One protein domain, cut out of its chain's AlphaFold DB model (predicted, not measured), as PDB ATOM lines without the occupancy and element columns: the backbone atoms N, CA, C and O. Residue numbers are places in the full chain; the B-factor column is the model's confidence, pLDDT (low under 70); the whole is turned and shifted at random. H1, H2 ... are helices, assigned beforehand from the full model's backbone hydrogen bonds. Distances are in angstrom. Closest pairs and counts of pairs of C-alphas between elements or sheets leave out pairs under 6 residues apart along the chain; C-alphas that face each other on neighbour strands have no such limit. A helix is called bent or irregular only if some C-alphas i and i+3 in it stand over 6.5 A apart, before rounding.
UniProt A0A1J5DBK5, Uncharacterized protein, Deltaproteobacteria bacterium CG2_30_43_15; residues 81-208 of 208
ATOM      1  N   PRO A  81     274.821 213.473 213.215       94.94
ATOM      2  CA  PRO A  81     273.590 212.711 213.229       94.94
ATOM      3  C   PRO A  81     272.994 212.693 211.819       94.94
ATOM      4  O   PRO A  81     272.867 213.730 211.166       94.94
ATOM      5  N   ASN A  82     272.582 211.509 211.364       84.19
ATOM      6  CA  ASN A  82     271.931 211.344 210.060       84.19
ATOM      7  C   ASN A  82     270.564 212.046 209.999       84.19
ATOM      8  O   ASN A  82     270.088 212.374 208.913       84.19
ATOM      9  N   ARG A  83     269.929 212.259 211.160       92.94
ATOM     10  CA  ARG A  83     268.650 212.959 211.314       92.94
ATOM     11  C   ARG A  83     268.678 213.913 212.497       92.94
ATOM     12  O   ARG A  83     269.245 213.596 213.539       92.94
ATOM     13  N   ILE A  84     268.027 215.060 212.347       95.56
ATOM     14  CA  ILE A  84     267.808 216.019 213.433       95.56
ATOM     15  C   ILE A  84     266.333 215.951 213.837       95.56
ATOM     16  O   ILE A  84     265.503 216.737 213.398       95.56
ATOM     17  N   ASP A  85     266.017 214.961 214.669       95.38
ATOM     18  CA  ASP A  85     264.679 214.650 215.200       95.38
ATOM     19  C   ASP A  85     264.493 215.079 216.667       95.38
ATOM     20  O   ASP A  85     263.411 214.971 217.237       95.38
ATOM     21  N   SER A  86     265.555 215.585 217.291       97.38
ATOM     22  CA  SER A  86     265.580 215.979 218.692       97.38
ATOM     23  C   SER A  86     266.536 217.146 218.917       97.38
ATOM     24  O   SER A  86     267.452 217.408 218.131       97.38
ATOM     25  N   ARG A  87     266.344 217.848 220.038       97.06
ATOM     26  CA  ARG A  87     267.255 218.917 220.482       97.06
ATOM     27  C   ARG A  87     268.678 218.424 220.693       97.06
ATOM     28  O   ARG A  87     269.623 219.148 220.398       97.06
ATOM     29  N   GLU A  88     268.815 217.194 221.164       97.62
ATOM     30  CA  GLU A  88     270.111 216.577 221.399       97.62
ATOM     31  C   GLU A  88     270.843 216.292 220.083       97.62
ATOM     32  O   GLU A  88     272.001 216.677 219.924       97.62
ATOM     33  N   ASN A  89     270.155 215.732 219.083       97.62
ATOM     34  CA  ASN A  89     270.742 215.559 217.754       97.62
ATOM     35  C   ASN A  89     271.065 216.908 217.096       97.62
ATOM     36  O   ASN A  89     272.127 217.058 216.497       97.62
ATOM     37  N   GLN A  90     270.228 217.935 217.274       97.94
ATOM     38  CA  GLN A  90     270.567 219.289 216.827       97.94
ATOM     39  C   GLN A  90     271.868 219.796 217.474       97.94
ATOM     40  O   GLN A  90     272.732 220.321 216.771       97.94
ATOM     41  N   ARG A  91     272.025 219.647 218.794       98.00
ATOM     42  CA  ARG A  91     273.236 220.057 219.521       98.00
ATOM     43  C   ARG A  91     274.474 219.334 218.986       98.00
ATOM     44  O   ARG A  91     275.429 219.989 218.580       98.00
ATOM     45  N   ARG A  92     274.413 218.001 218.893       98.12
ATOM     46  CA  ARG A  92     275.500 217.157 218.368       98.12
ATOM     47  C   ARG A  92     275.884 217.511 216.933       98.12
ATOM     48  O   ARG A  92     277.067 217.520 216.606       98.12
ATOM     49  N   PHE A  93     274.906 217.838 216.085       98.06
ATOM     50  CA  PHE A  93     275.170 218.319 214.729       98.06
ATOM     51  C   PHE A  93     276.039 219.581 214.739       98.06
ATOM     52  O   PHE A  93     277.013 219.654 213.996       98.06
ATOM     53  N   TRP A  94     275.704 220.572 215.572       97.81
ATOM     54  CA  TRP A  94     276.451 221.831 215.612       97.81
ATOM     55  C   TRP A  94     277.837 221.692 216.237       97.81
ATOM     56  O   TRP A  94     278.751 222.376 215.790       97.81
ATOM     57  N   GLU A  95     278.022 220.783 217.191       97.81
ATOM     58  CA  GLU A  95     279.347 220.456 217.734       97.81
ATOM     59  C   GLU A  95     280.251 219.823 216.673       97.81
ATOM     60  O   GLU A  95     281.370 220.290 216.452       97.81
ATOM     61  N   ALA A  96     279.736 218.825 215.947       97.88
ATOM     62  CA  ALA A  96     280.440 218.219 214.821       97.88
ATOM     63  C   ALA A  96     280.721 219.246 213.710       97.88
ATOM     64  O   ALA A  96     281.814 219.266 213.138       97.88
ATOM     65  N   PHE A  97     279.766 220.140 213.429       97.56
ATOM     66  CA  PHE A  97     279.922 221.211 212.446       97.56
ATOM     67  C   PHE A  97     281.036 222.180 212.841       97.56
ATOM     68  O   PHE A  97     281.891 222.490 212.014       97.56
ATOM     69  N   ASP A  98     281.030 222.666 214.082       97.00
ATOM     70  CA  ASP A  98     281.994 223.656 214.556       97.00
ATOM     71  C   ASP A  98     283.414 223.057 214.572       97.00
ATOM     72  O   ASP A  98     284.348 223.706 214.094       97.00
ATOM     73  N   TYR A  99     283.569 221.792 214.989       97.44
ATOM     74  CA  TYR A  99     284.843 221.075 214.878       97.44
ATOM     75  C   TYR A  99     285.297 220.935 213.418       97.44
ATOM     76  O   TYR A  99     286.416 221.314 213.071       97.44
ATOM     77  N   THR A 100     284.411 220.448 212.541       97.88
ATOM     78  CA  THR A 100     284.707 220.251 211.113       97.88
ATOM     79  C   THR A 100     285.121 221.565 210.458       97.88
ATOM     80  O   THR A 100     286.143 221.634 209.779       97.88
ATOM     81  N   SER A 101     284.361 222.636 210.693       96.75
ATOM     82  CA  SER A 101     284.657 223.963 210.157       96.75
ATOM     83  C   SER A 101     285.993 224.495 210.672       96.75
ATOM     84  O   SER A 101     286.727 225.107 209.897       96.75
ATOM     85  N   GLY A 102     286.312 224.277 211.952       97.31
ATOM     86  CA  GLY A 102     287.591 224.667 212.544       97.31
ATOM     87  C   GLY A 102     288.766 223.924 211.914       97.31
ATOM     88  O   GLY A 102     289.735 224.552 211.493       97.31
ATOM     89  N   TYR A 103     288.646 222.603 211.759       97.69
ATOM     90  CA  TYR A 103     289.670 221.777 211.123       97.69
ATOM     91  C   TYR A 103     289.905 222.184 209.658       97.69
ATOM     92  O   TYR A 103     291.039 222.453 209.263       97.69
ATOM     93  N   LEU A 104     288.836 222.320 208.861       97.62
ATOM     94  CA  LEU A 104     288.939 222.722 207.452       97.62
ATOM     95  C   LEU A 104     289.509 224.138 207.288       97.62
ATOM     96  O   LEU A 104     290.213 224.409 206.315       97.62
ATOM     97  N   ALA A 105     289.222 225.046 208.225       96.88
ATOM     98  CA  ALA A 105     289.833 226.369 208.247       96.88
ATOM     99  C   ALA A 105     291.331 226.304 208.572       96.88
ATOM    100  O   ALA A 105     292.108 226.996 207.914       96.88
ATOM    101  N   ASN A 106     291.728 225.458 209.528       97.12
ATOM    102  CA  ASN A 106     293.117 225.289 209.951       97.12
ATOM    103  C   ASN A 106     294.017 224.788 208.813       97.12
ATOM    104  O   ASN A 106     295.071 225.365 208.572       97.12
ATOM    105  N   ILE A 107     293.566 223.787 208.055       96.75
ATOM    106  CA  ILE A 107     294.312 223.277 206.888       96.75
ATOM    107  C   ILE A 107     294.145 224.159 205.638       96.75
ATOM    108  O   ILE A 107     294.612 223.831 204.551       96.75
ATOM    109  N   GLY A 108     293.418 225.274 205.754       96.44
ATOM    110  CA  GLY A 108     293.227 226.220 204.661       96.44
ATOM    111  C   GLY A 108     292.357 225.711 203.508       96.44
ATOM    112  O   GLY A 108     292.476 226.256 202.411       96.44
ATOM    113  N   PHE A 109     291.460 224.739 203.735       97.25
ATOM    114  CA  PHE A 109     290.654 224.110 202.680       97.25
ATOM    115  C   PHE A 109     289.867 225.173 201.883       97.25
ATOM    116  O   PHE A 109     288.949 225.815 202.425       97.25
ATOM    117  N   PRO A 110     290.181 225.384 200.586       95.62
ATOM    118  CA  PRO A 110     289.503 226.393 199.785       95.62
ATOM    119  C   PRO A 110     287.993 226.148 199.703       95.62
ATOM    120  O   PRO A 110     287.524 225.019 199.605       95.62
ATOM    121  N   PHE A 111     287.218 227.234 199.731       91.00
ATOM    122  CA  PHE A 111     285.747 227.262 199.769       91.00
ATOM    123  C   PHE A 111     285.090 226.664 201.017       91.00
ATOM    124  O   PHE A 111     284.240 227.349 201.585       91.00
ATOM    125  N   PHE A 112     285.453 225.454 201.445       92.88
ATOM    126  CA  PHE A 112     284.788 224.731 202.538       92.88
ATOM    127  C   PHE A 112     285.180 225.205 203.939       92.88
ATOM    128  O   PHE A 112     284.447 224.949 204.886       92.88
ATOM    129  N   ARG A 113     286.227 226.031 204.068       88.88
ATOM    130  CA  ARG A 113     286.434 226.861 205.270       88.88
ATOM    131  C   ARG A 113     285.313 227.883 205.515       88.88
ATOM    132  O   ARG A 113     285.225 228.465 206.591       88.88
ATOM    133  N   ASN A 114     284.476 228.162 204.508       91.31
ATOM    134  CA  ASN A 114     283.363 229.098 204.634       91.31
ATOM    135  C   ASN A 114     282.078 228.363 205.023       91.31
ATOM    136  O   ASN A 114     281.652 227.440 204.330       91.31
ATOM    137  N   PHE A 115     281.384 228.895 206.032       94.06
ATOM    138  CA  PHE A 115     280.117 228.373 206.558       94.06
ATOM    139  C   PHE A 115     279.119 227.918 205.484       94.06
ATOM    140  O   PHE A 115     278.688 226.773 205.474       94.06
ATOM    141  N   THR A 116     278.772 228.803 204.543       93.31
ATOM    142  CA  THR A 116     277.736 228.529 203.536       93.31
ATOM    143  C   THR A 116     278.112 227.374 202.607       93.31
ATOM    144  O   THR A 116     277.240 226.592 202.240       93.31
ATOM    145  N   SER A 117     279.387 227.255 202.226       93.69
ATOM    146  CA  SER A 117     279.854 226.164 201.364       93.69
ATOM    147  C   SER A 117     279.872 224.834 202.110       93.69
ATOM    148  O   SER A 117     279.515 223.819 201.525       93.69
ATOM    149  N   LEU A 118     280.244 224.841 203.395       96.00
ATOM    150  CA  LEU A 118     280.198 223.642 204.229       96.00
ATOM    151  C   LEU A 118     278.755 223.182 204.476       96.00
ATOM    152  O   LEU A 118     278.475 221.998 204.341       96.00
ATOM    153  N   CYS A 119     277.820 224.101 204.747       96.25
ATOM    154  CA  CYS A 119     276.393 223.765 204.833       96.25
ATOM    155  C   CYS A 119     275.887 223.100 203.548       96.25
ATOM    156  O   CYS A 119     275.189 222.094 203.621       96.25
ATOM    157  N   HIS A 120     276.263 223.643 202.387       94.69
ATOM    158  CA  HIS A 120     275.877 223.078 201.095       94.69
ATOM    159  C   HIS A 120     276.464 221.679 200.887       94.69
ATOM    160  O   HIS A 120     275.731 220.771 200.531       94.69
ATOM    161  N   LEU A 121     277.750 221.480 201.202       94.88
ATOM    162  CA  LEU A 121     278.378 220.159 201.132       94.88
ATOM    163  C   LEU A 121     277.670 219.140 202.029       94.88
ATOM    164  O   LEU A 121     277.371 218.041 201.586       94.88
ATOM    165  N   LEU A 122     277.385 219.492 203.285       95.38
ATOM    166  CA  LEU A 122     276.707 218.582 204.210       95.38
ATOM    167  C   LEU A 122     275.279 218.261 203.749       95.38
ATOM    168  O   LEU A 122     274.833 217.127 203.899       95.38
ATOM    169  N   GLN A 123     274.577 219.235 203.169       94.06
ATOM    170  CA  GLN A 123     273.271 219.019 202.551       94.06
ATOM    171  C   GLN A 123     273.369 218.059 201.351       94.06
ATOM    172  O   GLN A 123     272.591 217.110 201.287       94.06
ATOM    173  N   ASP A 124     274.349 218.246 200.460       92.69
ATOM    174  CA  ASP A 124     274.595 217.372 199.299       92.69
ATOM    175  C   ASP A 124     274.983 215.941 199.719       92.69
ATOM    176  O   ASP A 124     274.603 214.972 199.067       92.69
ATOM    177  N   LEU A 125     275.688 215.793 200.847       92.81
ATOM    178  CA  LEU A 125     276.008 214.500 201.468       92.81
ATOM    179  C   LEU A 125     274.817 213.870 202.216       92.81
ATOM    180  O   LEU A 125     274.939 212.773 202.756       92.81
ATOM    181  N   GLY A 126     273.660 214.537 202.252       92.56
ATOM    182  CA  GLY A 126     272.416 213.995 202.792       92.56
ATOM    183  C   GLY A 126     272.190 214.218 204.289       92.56
ATOM    184  O   GLY A 126     271.242 213.643 204.832       92.56
ATOM    185  N   PHE A 127     272.997 215.048 204.959       95.31
ATOM    186  CA  PHE A 127     272.750 215.446 206.348       95.31
ATOM    187  C   PHE A 127     271.583 216.438 206.450       95.31
ATOM    188  O   PHE A 127     271.266 217.159 205.503       95.31
ATOM    189  N   ASP A 128     270.964 216.529 207.632       94.50
ATOM    190  CA  ASP A 128     269.856 217.456 207.912       94.50
ATOM    191  C   ASP A 128     270.339 218.915 208.098       94.50
ATOM    192  O   ASP A 128     270.134 219.570 209.127       94.50
ATOM    193  N   CYS A 129     270.984 219.444 207.059       94.31
ATOM    194  CA  CYS A 129     271.451 220.818 206.941       94.31
ATOM    195  C   CYS A 129     270.667 221.569 205.854       94.31
ATOM    196  O   CYS A 129     269.903 220.980 205.093       94.31
ATOM    197  N   ALA A 130     270.866 222.881 205.798       93.75
ATOM    198  CA  ALA A 130     270.381 223.729 204.723       93.75
ATOM    199  C   ALA A 130     271.403 224.833 204.454       93.75
ATOM    200  O   ALA A 130     272.090 225.315 205.364       93.75
ATOM    201  N   LYS A 131     271.517 225.238 203.194       93.12
ATOM    202  CA  LYS A 131     272.409 226.316 202.782       93.12
ATOM    203  C   LYS A 131     271.751 227.675 203.056       93.12
ATOM    204  O   LYS A 131     270.722 227.984 202.472       93.12
ATOM    205  N   PRO A 132     272.375 228.574 203.837       93.12
ATOM    206  CA  PRO A 132     271.835 229.914 204.091       93.12
ATOM    207  C   PRO A 132     272.099 230.860 202.906       93.12
ATOM    208  O   PRO A 132     272.835 231.843 203.039       93.12
ATOM    209  N   ASP A 133     271.596 230.547 201.715       92.25
ATOM    210  CA  ASP A 133     271.794 231.376 200.524       92.25
ATOM    211  C   ASP A 133     270.918 232.643 200.523       92.25
ATOM    212  O   ASP A 133     270.280 232.988 201.516       92.25
ATOM    213  N   SER A 134     270.953 233.420 199.438       91.69
ATOM    214  CA  SER A 134     270.182 234.668 199.352       91.69
ATOM    215  C   SER A 134     268.679 234.457 199.479       91.69
ATOM    216  O   SER A 134     268.006 235.331 200.019       91.69
ATOM    217  N   ILE A 135     268.163 233.328 199.001       92.62
ATOM    218  CA  ILE A 135     266.735 233.044 199.032       92.62
ATOM    219  C   ILE A 135     266.339 232.639 200.442       92.62
ATOM    220  O   ILE A 135     265.476 233.288 201.031       92.62
ATOM    221  N   VAL A 136     267.039 231.661 201.020       94.69
ATOM    222  CA  VAL A 136     266.800 231.195 202.392       94.69
ATOM    223  C   VAL A 136     266.909 232.349 203.388       94.69
ATOM    224  O   VAL A 136     266.020 232.543 204.215       94.69
ATOM    225  N   MET A 137     267.942 233.188 203.269       95.75
ATOM    226  CA  MET A 137     268.100 234.359 204.141       95.75
ATOM    227  C   MET A 137     267.041 235.440 203.887       95.75
ATOM    228  O   MET A 137     266.630 236.113 204.830       95.75
ATOM    229  N   GLY A 138     266.585 235.615 202.643       93.88
ATOM    230  CA  GLY A 138     265.504 236.548 202.312       93.88
ATOM    231  C   GLY A 138     264.144 236.095 202.852       93.88
ATOM    232  O   GLY A 138     263.324 236.924 203.242       93.88
ATOM    233  N   VAL A 139     263.895 234.786 202.913       94.44
ATOM    234  CA  VAL A 139     262.722 234.223 203.599       94.44
ATOM    235  C   VAL A 139     262.859 234.363 205.111       94.44
ATOM    236  O   VAL A 139     261.913 234.790 205.764       94.44
ATOM    237  N   ALA A 140     264.040 234.095 205.670       95.62
ATOM    238  CA  ALA A 140     264.299 234.271 207.097       95.62
ATOM    239  C   ALA A 140     264.064 235.716 207.569       95.62
ATOM    240  O   ALA A 140     263.523 235.926 208.652       95.62
ATOM    241  N   GLU A 141     264.419 236.709 206.754       95.12
ATOM    242  CA  GLU A 141     264.073 238.112 207.004       95.12
ATOM    243  C   GLU A 141     262.554 238.338 206.991       95.12
ATOM    244  O   GLU A 141     262.013 238.878 207.953       95.12
ATOM    245  N   ARG A 142     261.850 237.875 205.947       93.75
ATOM    246  CA  ARG A 142     260.384 238.015 205.826       93.75
ATOM    247  C   ARG A 142     259.615 237.354 206.973       93.75
ATOM    248  O   ARG A 142     258.560 237.842 207.354       93.75
ATOM    249  N   LEU A 143     260.143 236.259 207.517       93.31
ATOM    250  CA  LEU A 143     259.575 235.542 208.661       93.31
ATOM    251  C   LEU A 143     260.006 236.121 210.022       93.31
ATOM    252  O   LEU A 143     259.651 235.561 211.056       93.31
ATOM    253  N   GLY A 144     260.803 237.194 210.055       94.69
ATOM    254  CA  GLY A 144     261.280 237.809 211.299       94.69
ATOM    255  C   GLY A 144     262.307 236.972 212.077       94.69
ATOM    256  O   GLY A 144     262.583 237.252 213.243       94.69
ATOM    257  N   ILE A 145     262.909 235.949 211.457       94.94
ATOM    258  CA  ILE A 145     263.962 235.121 212.071       94.94
ATOM    259  C   ILE A 145     265.237 235.954 212.290       94.94
ATOM    260  O   ILE A 145     265.908 235.840 213.327       94.94
ATOM    261  N   VAL A 146     265.561 236.805 211.319       95.75
ATOM    262  CA  VAL A 146     266.686 237.749 211.337       95.75
ATOM    263  C   VAL A 146     266.200 239.153 210.983       95.75
ATOM    264  O   VAL A 146     265.148 239.311 210.371       95.75
ATOM    265  N   GLY A 147     266.970 240.172 211.368       92.06
ATOM    266  CA  GLY A 147     266.627 241.564 211.085       92.06
ATOM    267  C   GLY A 147     266.707 241.912 209.596       92.06
ATOM    268  O   GLY A 147     267.487 241.313 208.840       92.06
ATOM    269  N   ALA A 148     265.919 242.916 209.210       90.38
ATOM    270  CA  ALA A 148     265.920 243.457 207.860       90.38
ATOM    271  C   ALA A 148     267.264 244.104 207.507       90.38
ATOM    272  O   ALA A 148     267.846 244.833 208.314       90.38
ATOM    273  N   THR A 149     267.788 243.838 206.308       87.94
ATOM    274  CA  THR A 149     269.032 244.473 205.851       87.94
ATOM    275  C   THR A 149     269.193 244.455 204.335       87.94
ATOM    276  O   THR A 149     268.772 243.536 203.643       87.94
ATOM    277  N   THR A 150     269.922 245.446 203.823       82.81
ATOM    278  CA  THR A 150     270.360 245.533 202.422       82.81
ATOM    279  C   THR A 150     271.559 244.631 202.100       82.81
ATOM    280  O   THR A 150     271.980 244.532 200.946       82.81
ATOM    281  N   LYS A 151     272.146 243.964 203.105       83.06
ATOM    282  CA  LYS A 151     273.311 243.085 202.932       83.06
ATOM    283  C   LYS A 151     272.948 241.803 202.184       83.06
ATOM    284  O   LYS A 151     271.970 241.125 202.502       83.06
ATOM    285  N   LYS A 152     273.822 241.389 201.260       83.69
ATOM    286  CA  LYS A 152     273.731 240.069 200.609       83.69
ATOM    287  C   LYS A 152     273.896 238.954 201.648       83.69
ATOM    288  O   LYS A 152     274.587 239.145 202.646       83.69
ATOM    289  N   SER A 153     273.356 237.757 201.385       81.12
ATOM    290  CA  SER A 153     273.415 236.612 202.322       81.12
ATOM    291  C   SER A 153     274.828 236.358 202.884       81.12
ATOM    292  O   SER A 153     275.003 236.302 204.098       81.12
ATOM    293  N   GLN A 154     275.860 236.309 202.034       80.69
ATOM    294  CA  GLN A 154     277.244 236.064 202.474       80.69
ATOM    295  C   GLN A 154     277.848 237.197 203.319       80.69
ATOM    296  O   GLN A 154     278.811 236.967 204.043       80.69
ATOM    297  N   GLN A 155     277.288 238.405 203.234       85.94
ATOM    298  CA  GLN A 155     277.707 239.580 204.002       85.94
ATOM    299  C   GLN A 155     276.971 239.686 205.344       85.94
ATOM    300  O   GLN A 155     277.320 240.529 206.174       85.94
ATOM    301  N   ARG A 156     275.948 238.852 205.574       90.75
ATOM    302  CA  ARG A 156     275.264 238.803 206.864       90.75
ATOM    303  C   ARG A 156     276.165 238.189 207.935       90.75
ATOM    304  O   ARG A 156     276.916 237.244 207.643       90.75
ATOM    305  N   PRO A 157     276.065 238.677 209.187       93.00
ATOM    306  CA  PRO A 157     276.790 238.107 210.314       93.00
ATOM    307  C   PRO A 157     276.646 236.584 210.375       93.00
ATOM    308  O   PRO A 157     275.558 236.043 210.163       93.00
ATOM    309  N   LEU A 158     277.733 235.877 210.698       93.12
ATOM    310  CA  LEU A 158     277.716 234.413 210.813       93.12
ATOM    311  C   LEU A 158     276.623 233.928 211.778       93.12
ATOM    312  O   LEU A 158     275.912 232.979 211.463       93.12
ATOM    313  N   ARG A 159     276.430 234.638 212.899       94.94
ATOM    314  CA  ARG A 159     275.369 234.361 213.882       94.94
ATOM    315  C   ARG A 159     273.963 234.334 213.275       94.94
ATOM    316  O   ARG A 159     273.161 233.502 213.668       94.94
ATOM    317  N   GLU A 160     273.666 235.195 212.301       95.44
ATOM    318  CA  GLU A 160     272.348 235.247 211.650       95.44
ATOM    319  C   GLU A 160     272.152 234.080 210.685       95.44
ATOM    320  O   GLU A 160     271.093 233.450 210.670       95.44
ATOM    321  N   ARG A 161     273.196 233.754 209.915       95.62
ATOM    322  CA  ARG A 161     273.190 232.582 209.034       95.62
ATOM    323  C   ARG A 161     273.040 231.291 209.844       95.62
ATOM    324  O   ARG A 161     272.187 230.479 209.512       95.62
ATOM    325  N   LYS A 162     273.787 231.138 210.946       96.62
ATOM    326  CA  LYS A 162     273.683 229.988 211.864       96.62
ATOM    327  C   LYS A 162     272.301 229.911 212.523       96.62
ATOM    328  O   LYS A 162     271.676 228.856 212.468       96.62
ATOM    329  N   LYS A 163     271.777 231.033 213.038       97.00
ATOM    330  CA  LYS A 163     270.428 231.119 213.631       97.00
ATOM    331  C   LYS A 163     269.340 230.669 212.654       97.00
ATOM    332  O   LYS A 163     268.436 229.942 213.048       97.00
ATOM    333  N   THR A 164     269.436 231.076 211.390       97.31
ATOM    334  CA  THR A 164     268.462 230.699 210.355       97.31
ATOM    335  C   THR A 164     268.385 229.181 210.200       97.31
ATOM    336  O   THR A 164     267.307 228.607 210.333       97.31
ATOM    337  N   ILE A 165     269.533 228.515 210.033       97.31
ATOM    338  CA  ILE A 165     269.573 227.054 209.876       97.31
ATOM    339  C   ILE A 165     269.133 226.341 211.161       97.31
ATOM    340  O   ILE A 165     268.388 225.366 211.103       97.31
ATOM    341  N   GLN A 166     269.519 226.857 212.332       97.75
ATOM    342  CA  GLN A 166     269.066 226.329 213.622       97.75
ATOM    343  C   GLN A 166     267.542 226.377 213.773       97.75
ATOM    344  O   GLN A 166     266.945 225.415 214.255       97.75
ATOM    345  N   ILE A 167     266.893 227.458 213.339       97.38
ATOM    346  CA  ILE A 167     265.431 227.569 213.388       97.38
ATOM    347  C   ILE A 167     264.768 226.629 212.378       97.38
ATOM    348  O   ILE A 167     263.782 225.982 212.724       97.38
ATOM    349  N   MET A 168     265.325 226.474 211.175       97.25
ATOM    350  CA  MET A 168     264.820 225.494 210.202       97.25
ATOM    351  C   MET A 168     264.897 224.061 210.752       97.25
ATOM    352  O   MET A 168     263.936 223.301 210.643       97.25
ATOM    353  N   GLN A 169     266.001 223.701 211.409       97.31
ATOM    354  CA  GLN A 169     266.154 222.414 212.095       97.31
ATOM    355  C   GLN A 169     265.159 222.255 213.255       97.31
ATOM    356  O   GLN A 169     264.555 221.202 213.413       97.31
ATOM    357  N   MET A 170     264.926 223.307 214.047       97.12
ATOM    358  CA  MET A 170     263.912 223.283 215.109       97.12
ATOM    359  C   MET A 170     262.502 223.055 214.570       97.12
ATOM    360  O   MET A 170     261.735 222.283 215.144       97.12
ATOM    361  N   TYR A 171     262.161 223.729 213.474       95.31
ATOM    362  CA  TYR A 171     260.889 223.536 212.794       95.31
ATOM    363  C   TYR A 171     260.759 222.098 212.281       95.31
ATOM    364  O   TYR A 171     259.716 221.475 212.454       95.31
ATOM    365  N   SER A 172     261.844 221.558 211.723       94.81
ATOM    366  CA  SER A 172     261.931 220.176 211.236       94.81
ATOM    367  C   SER A 172     261.638 219.162 212.342       94.81
ATOM    368  O   SER A 172     260.790 218.295 212.153       94.81
ATOM    369  N   ILE A 173     262.233 219.346 213.528       96.12
ATOM    370  CA  ILE A 173     261.938 218.545 214.727       96.12
ATOM    371  C   ILE A 173     260.445 218.614 215.067       96.12
ATOM    372  O   ILE A 173     259.788 217.587 215.207       96.12
ATOM    373  N   HIS A 174     259.891 219.826 215.175       95.31
ATOM    374  CA  HIS A 174     258.505 220.028 215.606       95.31
ATOM    375  C   HIS A 174     257.471 219.482 214.609       95.31
ATOM    376  O   HIS A 174     256.397 219.045 215.014       95.31
ATOM    377  N   LYS A 175     257.778 219.522 213.311       92.62
ATOM    378  CA  LYS A 175     256.907 219.015 212.244       92.62
ATOM    379  C   LYS A 175     257.230 217.587 211.812       92.62
ATOM    380  O   LYS A 175     256.560 217.083 210.919       92.62
ATOM    381  N   THR A 176     258.234 216.956 212.419       93.06
ATOM    382  CA  THR A 176     258.681 215.596 212.078       93.06
ATOM    383  C   THR A 176     259.018 215.452 210.584       93.06
ATOM    384  O   THR A 176     258.736 214.445 209.942       93.06
ATOM    385  N   ILE A 177     259.645 216.484 210.019       91.94
ATOM    386  CA  ILE A 177     260.152 216.509 208.639       91.94
ATOM    387  C   ILE A 177     261.664 216.734 208.652       91.94
ATOM    388  O   ILE A 177     262.247 216.998 209.697       91.94
ATOM    389  N   ARG A 178     262.324 216.631 207.496       93.06
ATOM    390  CA  ARG A 178     263.769 216.893 207.399       93.06
ATOM    391  C   ARG A 178     264.066 218.361 207.114       93.06
ATOM    392  O   ARG A 178     263.342 218.990 206.344       93.06
ATOM    393  N   THR A 179     265.208 218.856 207.588       94.62
ATOM    394  CA  THR A 179     265.692 220.214 207.267       94.62
ATOM    395  C   THR A 179     265.783 220.494 205.762       94.62
ATOM    396  O   THR A 179     265.316 221.556 205.355       94.62
ATOM    397  N   PRO A 180     266.265 219.569 204.902       93.06
ATOM    398  CA  PRO A 180     266.232 219.768 203.453       93.06
ATOM    399  C   PRO A 180     264.823 219.960 202.870       93.06
ATOM    400  O   PRO A 180     264.669 220.641 201.866       93.06
ATOM    401  N   VAL A 181     263.775 219.413 203.496       91.38
ATOM    402  CA  VAL A 181     262.385 219.649 203.060       91.38
ATOM    403  C   VAL A 181     261.957 221.081 203.395       91.38
ATOM    404  O   VAL A 181     261.347 221.758 202.572       91.38
ATOM    405  N   VAL A 182     262.339 221.584 204.572       92.94
ATOM    406  CA  VAL A 182     262.108 222.989 204.951       92.94
ATOM    407  C   VAL A 182     262.862 223.946 204.029       92.94
ATOM    408  O   VAL A 182     262.319 224.984 203.658       92.94
ATOM    409  N   ASP A 183     264.083 223.589 203.626       93.62
ATOM    410  CA  ASP A 183     264.861 224.333 202.632       93.62
ATOM    411  C   ASP A 183     264.090 224.472 201.315       93.62
ATOM    412  O   ASP A 183     263.884 225.588 200.843       93.62
ATOM    413  N   LEU A 184     263.532 223.376 200.790       91.69
ATOM    414  CA  LEU A 184     262.685 223.410 199.593       91.69
ATOM    415  C   LEU A 184     261.479 224.346 199.760       91.69
ATOM    416  O   LEU A 184     261.171 225.108 198.843       91.69
ATOM    417  N   TYR A 185     260.827 224.367 200.927       89.94
ATOM    418  CA  TYR A 185     259.742 225.321 201.190       89.94
ATOM    419  C   TYR A 185     260.219 226.772 201.198       89.94
ATOM    420  O   TYR A 185     259.545 227.641 200.640       89.94
ATOM    421  N   PHE A 186     261.391 227.046 201.774       92.56
ATOM    422  CA  PHE A 186     261.998 228.374 201.730       92.56
ATOM    423  C   PHE A 186     262.332 228.776 200.289       92.56
ATOM    424  O   PHE A 186     262.088 229.919 199.912       92.56
ATOM    425  N   LEU A 187     262.815 227.852 199.455       91.19
ATOM    426  CA  LEU A 187     263.063 228.120 198.037       91.19
ATOM    427  C   LEU A 187     261.763 228.452 197.288       91.19
ATOM    428  O   LEU A 187     261.709 229.462 196.583       91.19
ATOM    429  N   ILE A 188     260.693 227.680 197.502       88.19
ATOM    430  CA  ILE A 188     259.380 227.915 196.874       88.19
ATOM    431  C   ILE A 188     258.803 229.269 197.301       88.19
ATOM    432  O   ILE A 188     258.432 230.074 196.445       88.19
ATOM    433  N   TYR A 189     258.776 229.563 198.605       86.69
ATOM    434  CA  TYR A 189     258.328 230.858 199.142       86.69
ATOM    435  C   TYR A 189     259.243 232.022 198.710       86.69
ATOM    436  O   TYR A 189     258.855 233.192 198.608       86.69
ATOM    437  N   GLY A 190     260.492 231.681 198.427       85.00
ATOM    438  CA  GLY A 190     261.523 232.515 197.846       85.00
ATOM    439  C   GLY A 190     261.326 232.889 196.380       85.00
ATOM    440  O   GLY A 190     262.027 233.779 195.905       85.00
ATOM    441  N   GLY A 191     260.393 232.237 195.680       84.94
ATOM    442  CA  GLY A 191     260.142 232.417 194.249       84.94
ATOM    443  C   GLY A 191     260.865 231.415 193.341       84.94
ATOM    444  O   GLY A 191     260.705 231.487 192.127       84.94
ATOM    445  N   GLN A 192     261.627 230.457 193.885       85.69
ATOM    446  CA  GLN A 192     262.193 229.349 193.106       85.69
ATOM    447  C   GLN A 192     261.164 228.231 192.931       85.69
ATOM    448  O   GLN A 192     261.101 227.263 193.689       85.69
ATOM    449  N   THR A 193     260.340 228.366 191.895       80.62
ATOM    450  CA  THR A 193     259.241 227.441 191.589       80.62
ATOM    451  C   THR A 193     259.706 226.049 191.167       80.62
ATOM    452  O   THR A 193     258.976 225.089 191.400       80.62
ATOM    453  N   ASP A 194     260.924 225.901 190.641       82.56
ATOM    454  CA  ASP A 194     261.493 224.595 190.269       82.56
ATOM    455  C   ASP A 194     261.631 223.634 191.455       82.56
ATOM    456  O   ASP A 194     261.631 222.418 191.261       82.56
ATOM    457  N   ALA A 195     261.713 224.152 192.684       82.38
ATOM    458  CA  ALA A 195     261.755 223.333 193.892       82.38
ATOM    459  C   ALA A 195     260.431 222.583 194.152       82.38
ATOM    460  O   ALA A 195     260.430 221.569 194.848       82.38
ATOM    461  N   ARG A 196     259.312 223.011 193.539       81.25
ATOM    462  CA  ARG A 196     257.985 222.379 193.689       81.25
ATOM    463  C   ARG A 196     257.951 220.915 193.263       81.25
ATOM    464  O   ARG A 196     257.143 220.164 193.790       81.25
ATOM    465  N   LYS A 197     258.824 220.495 192.341       83.25
ATOM    466  CA  LYS A 197     258.902 219.096 191.883       83.25
ATOM    467  C   LYS A 197     259.464 218.133 192.933       83.25
ATOM    468  O   LYS A 197     259.402 216.926 192.738       83.25
ATOM    469  N   PHE A 198     260.042 218.665 194.011       81.94
ATOM    470  CA  PHE A 198     260.674 217.893 195.080       81.94
ATOM    471  C   PHE A 198     259.850 217.865 196.374       81.94
ATOM    472  O   PHE A 198     260.309 217.314 197.372       81.94
ATOM    473  N   VAL A 199     258.653 218.461 196.376       79.31
ATOM    474  CA  VAL A 199     257.730 218.457 197.519       79.31
ATOM    475  C   VAL A 199     256.319 218.110 197.054       79.31
ATOM    476  O   VAL A 199     255.966 218.344 195.897       79.31
ATOM    477  N   GLU A 200     255.498 217.545 197.939       73.75
ATOM    478  CA  GLU A 200     254.140 217.141 197.564       73.75
ATOM    479  C   GLU A 200     253.270 218.362 197.218       73.75
ATOM    480  O   GLU A 200     253.332 219.373 197.929       73.75
ATOM    481  N   PRO A 201     252.425 218.289 196.165       68.06
ATOM    482  CA  PRO A 201     251.549 219.387 195.763       68.06
ATOM    483  C   PRO A 201     250.707 219.948 196.901       68.06
ATOM    484  O   PRO A 201     250.614 221.167 197.019       68.06
ATOM    485  N   ALA A 202     250.213 219.079 197.793       67.56
ATOM    486  CA  ALA A 202     249.421 219.438 198.969       67.56
ATOM    487  C   ALA A 202     250.056 220.537 199.849       67.56
ATOM    488  O   ALA A 202     249.340 221.237 200.558       67.56
ATOM    489  N   PHE A 203     251.379 220.738 199.783       61.47
ATOM    490  CA  PHE A 203     252.073 221.796 200.522       61.47
ATOM    491  C   PHE A 203     251.981 223.197 199.898       61.47
ATOM    492  O   PHE A 203     252.164 224.177 200.616       61.47
ATOM    493  N   TYR A 204     251.745 223.328 198.589       62.50
ATOM    494  CA  TYR A 204     251.684 224.629 197.896       62.50
ATOM    495  C   TYR A 204     250.414 224.839 197.070       62.50
ATOM    496  O   TYR A 204     250.124 225.968 196.676       62.50
ATOM    497  N   SER A 205     249.643 223.785 196.811       60.16
ATOM    498  CA  SER A 205     248.278 223.881 196.315       60.16
ATOM    499  C   SER A 205     247.355 224.171 197.497       60.16
ATOM    500  O   SER A 205     246.629 223.299 197.967       60.16
ATOM    501  N   LEU A 206     247.404 225.401 198.007       53.62
ATOM    502  CA  LEU A 206     246.254 225.924 198.732       53.62
ATOM    503  C   LEU A 206     245.136 226.049 197.695       53.62
ATOM    504  O   LEU A 206     245.222 226.883 196.795       53.62
ATOM    505  N   SER A 207     244.128 225.185 197.776       38.62
ATOM    506  CA  SER A 207     242.823 225.484 197.196       38.62
ATOM    507  C   SER A 207     242.310 226.739 197.902       38.62
ATOM    508  O   SER A 207     241.901 226.668 199.062       38.62
ATOM    509  N   LEU A 208     242.471 227.884 197.231       38.56
ATOM    510  CA  LEU A 208     241.744 229.120 197.512       38.56
ATOM    511  C   LEU A 208     240.297 228.961 197.045       38.56
ATOM    512  O   LEU A 208     240.113 228.406 195.937       38.56
TER     513      LEU A 208
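AT A GLANCE: This is residues 81 to 208 of the 208 residues of an uncharacterized protein of Deltaproteobacteria bacterium CG2_30_43_15 (UniProt A0A1J5DBK5). The longest helix, H1, meets H4 near one end as a narrow V, with H2 set near the open ends of both; H5 turns away from H4, H3 packs across H5, and H6 folds back on H5 as a hairpin. The tail after H6 runs to Leu 208, at one end of the longest axis. The printed part has 128 residues with six named helices, H1 to H6 in order along the chain, and no named strand: all helix. It is compact, with a radius of gyration of the C-alphas of 14.8 A, yet elongated in outline, spanning 53 by 34 by 24 A.

IN THESE COORDINATES: H1, residues 87 to 106, begins at C-alpha 87 (267.255, 218.917, 220.482) and is 28.6 A long. H4, residues 158 to 175, is 25.9 A long and begins at C-alpha 158 (277.716, 234.413, 210.813). H2 is residues 115 to 124, H3 residues 134 to 142 and H5 residues 179 to 189, 15.3 A long. H6, residues 193 to 198, ends at C-alpha 198 (260.674, 217.893, 195.080); it is neither bent nor irregular, but only just: C-alphas 194 and 197 are 6.3 A apart.

HOW THE PARTS SIT: H1 touches H4 with residues 87 to 90 alone, at a shallow tilt of 31 degrees, opposite ways; the closest C-alphas, of Gln 90 and Gln 169, are 7.2 A apart. H2 is close to H1 but not clearly touching, with the C-alphas of Ser 101 and Phe 115 closest at 7.3 A. It is likewise close to H4, where those of Phe 115 and Leu 158 are closest at 7.8 A. H4 and H5 are the hubs, touching three helices each. They touch about perpendicular at 76 degrees, with the C-alphas of Gln 169 and Thr 179 closest at 5.3 A. H3 touches H5 about perpendicular at 78 degrees, closest at the C-alphas of Val 136 and Phe 186, 5.6 A. H3 and H4 only just touch, with 3 pairs of C-alphas within 8 A, the closest those of Ala 140 and Thr 164 at 6.4 A. H5 and H6 form a helical hairpin at a shallow tilt of 31 degrees; the C-alphas of Leu 184 and Ala 195 are closest at 5.8 A. H1 is apart from H3, H5 and H6. Every O i to N i+4 pair is within hydrogen-bond range in H1, H2, H3, H4 and H5; H6 has 0 of 2, and 2 of 3 O i to N i+3 pairs.

THE WHOLE: The two C-alphas farthest apart, of Ile 107 and Leu 208, are 53.7 A apart. The printed part has no cut and ends at the chain's last residue. The link from H3 to H4, residues 143 to 157, is long. The mean pLDDT of the printed part is 90.5; residues 201 to 208 are under 70.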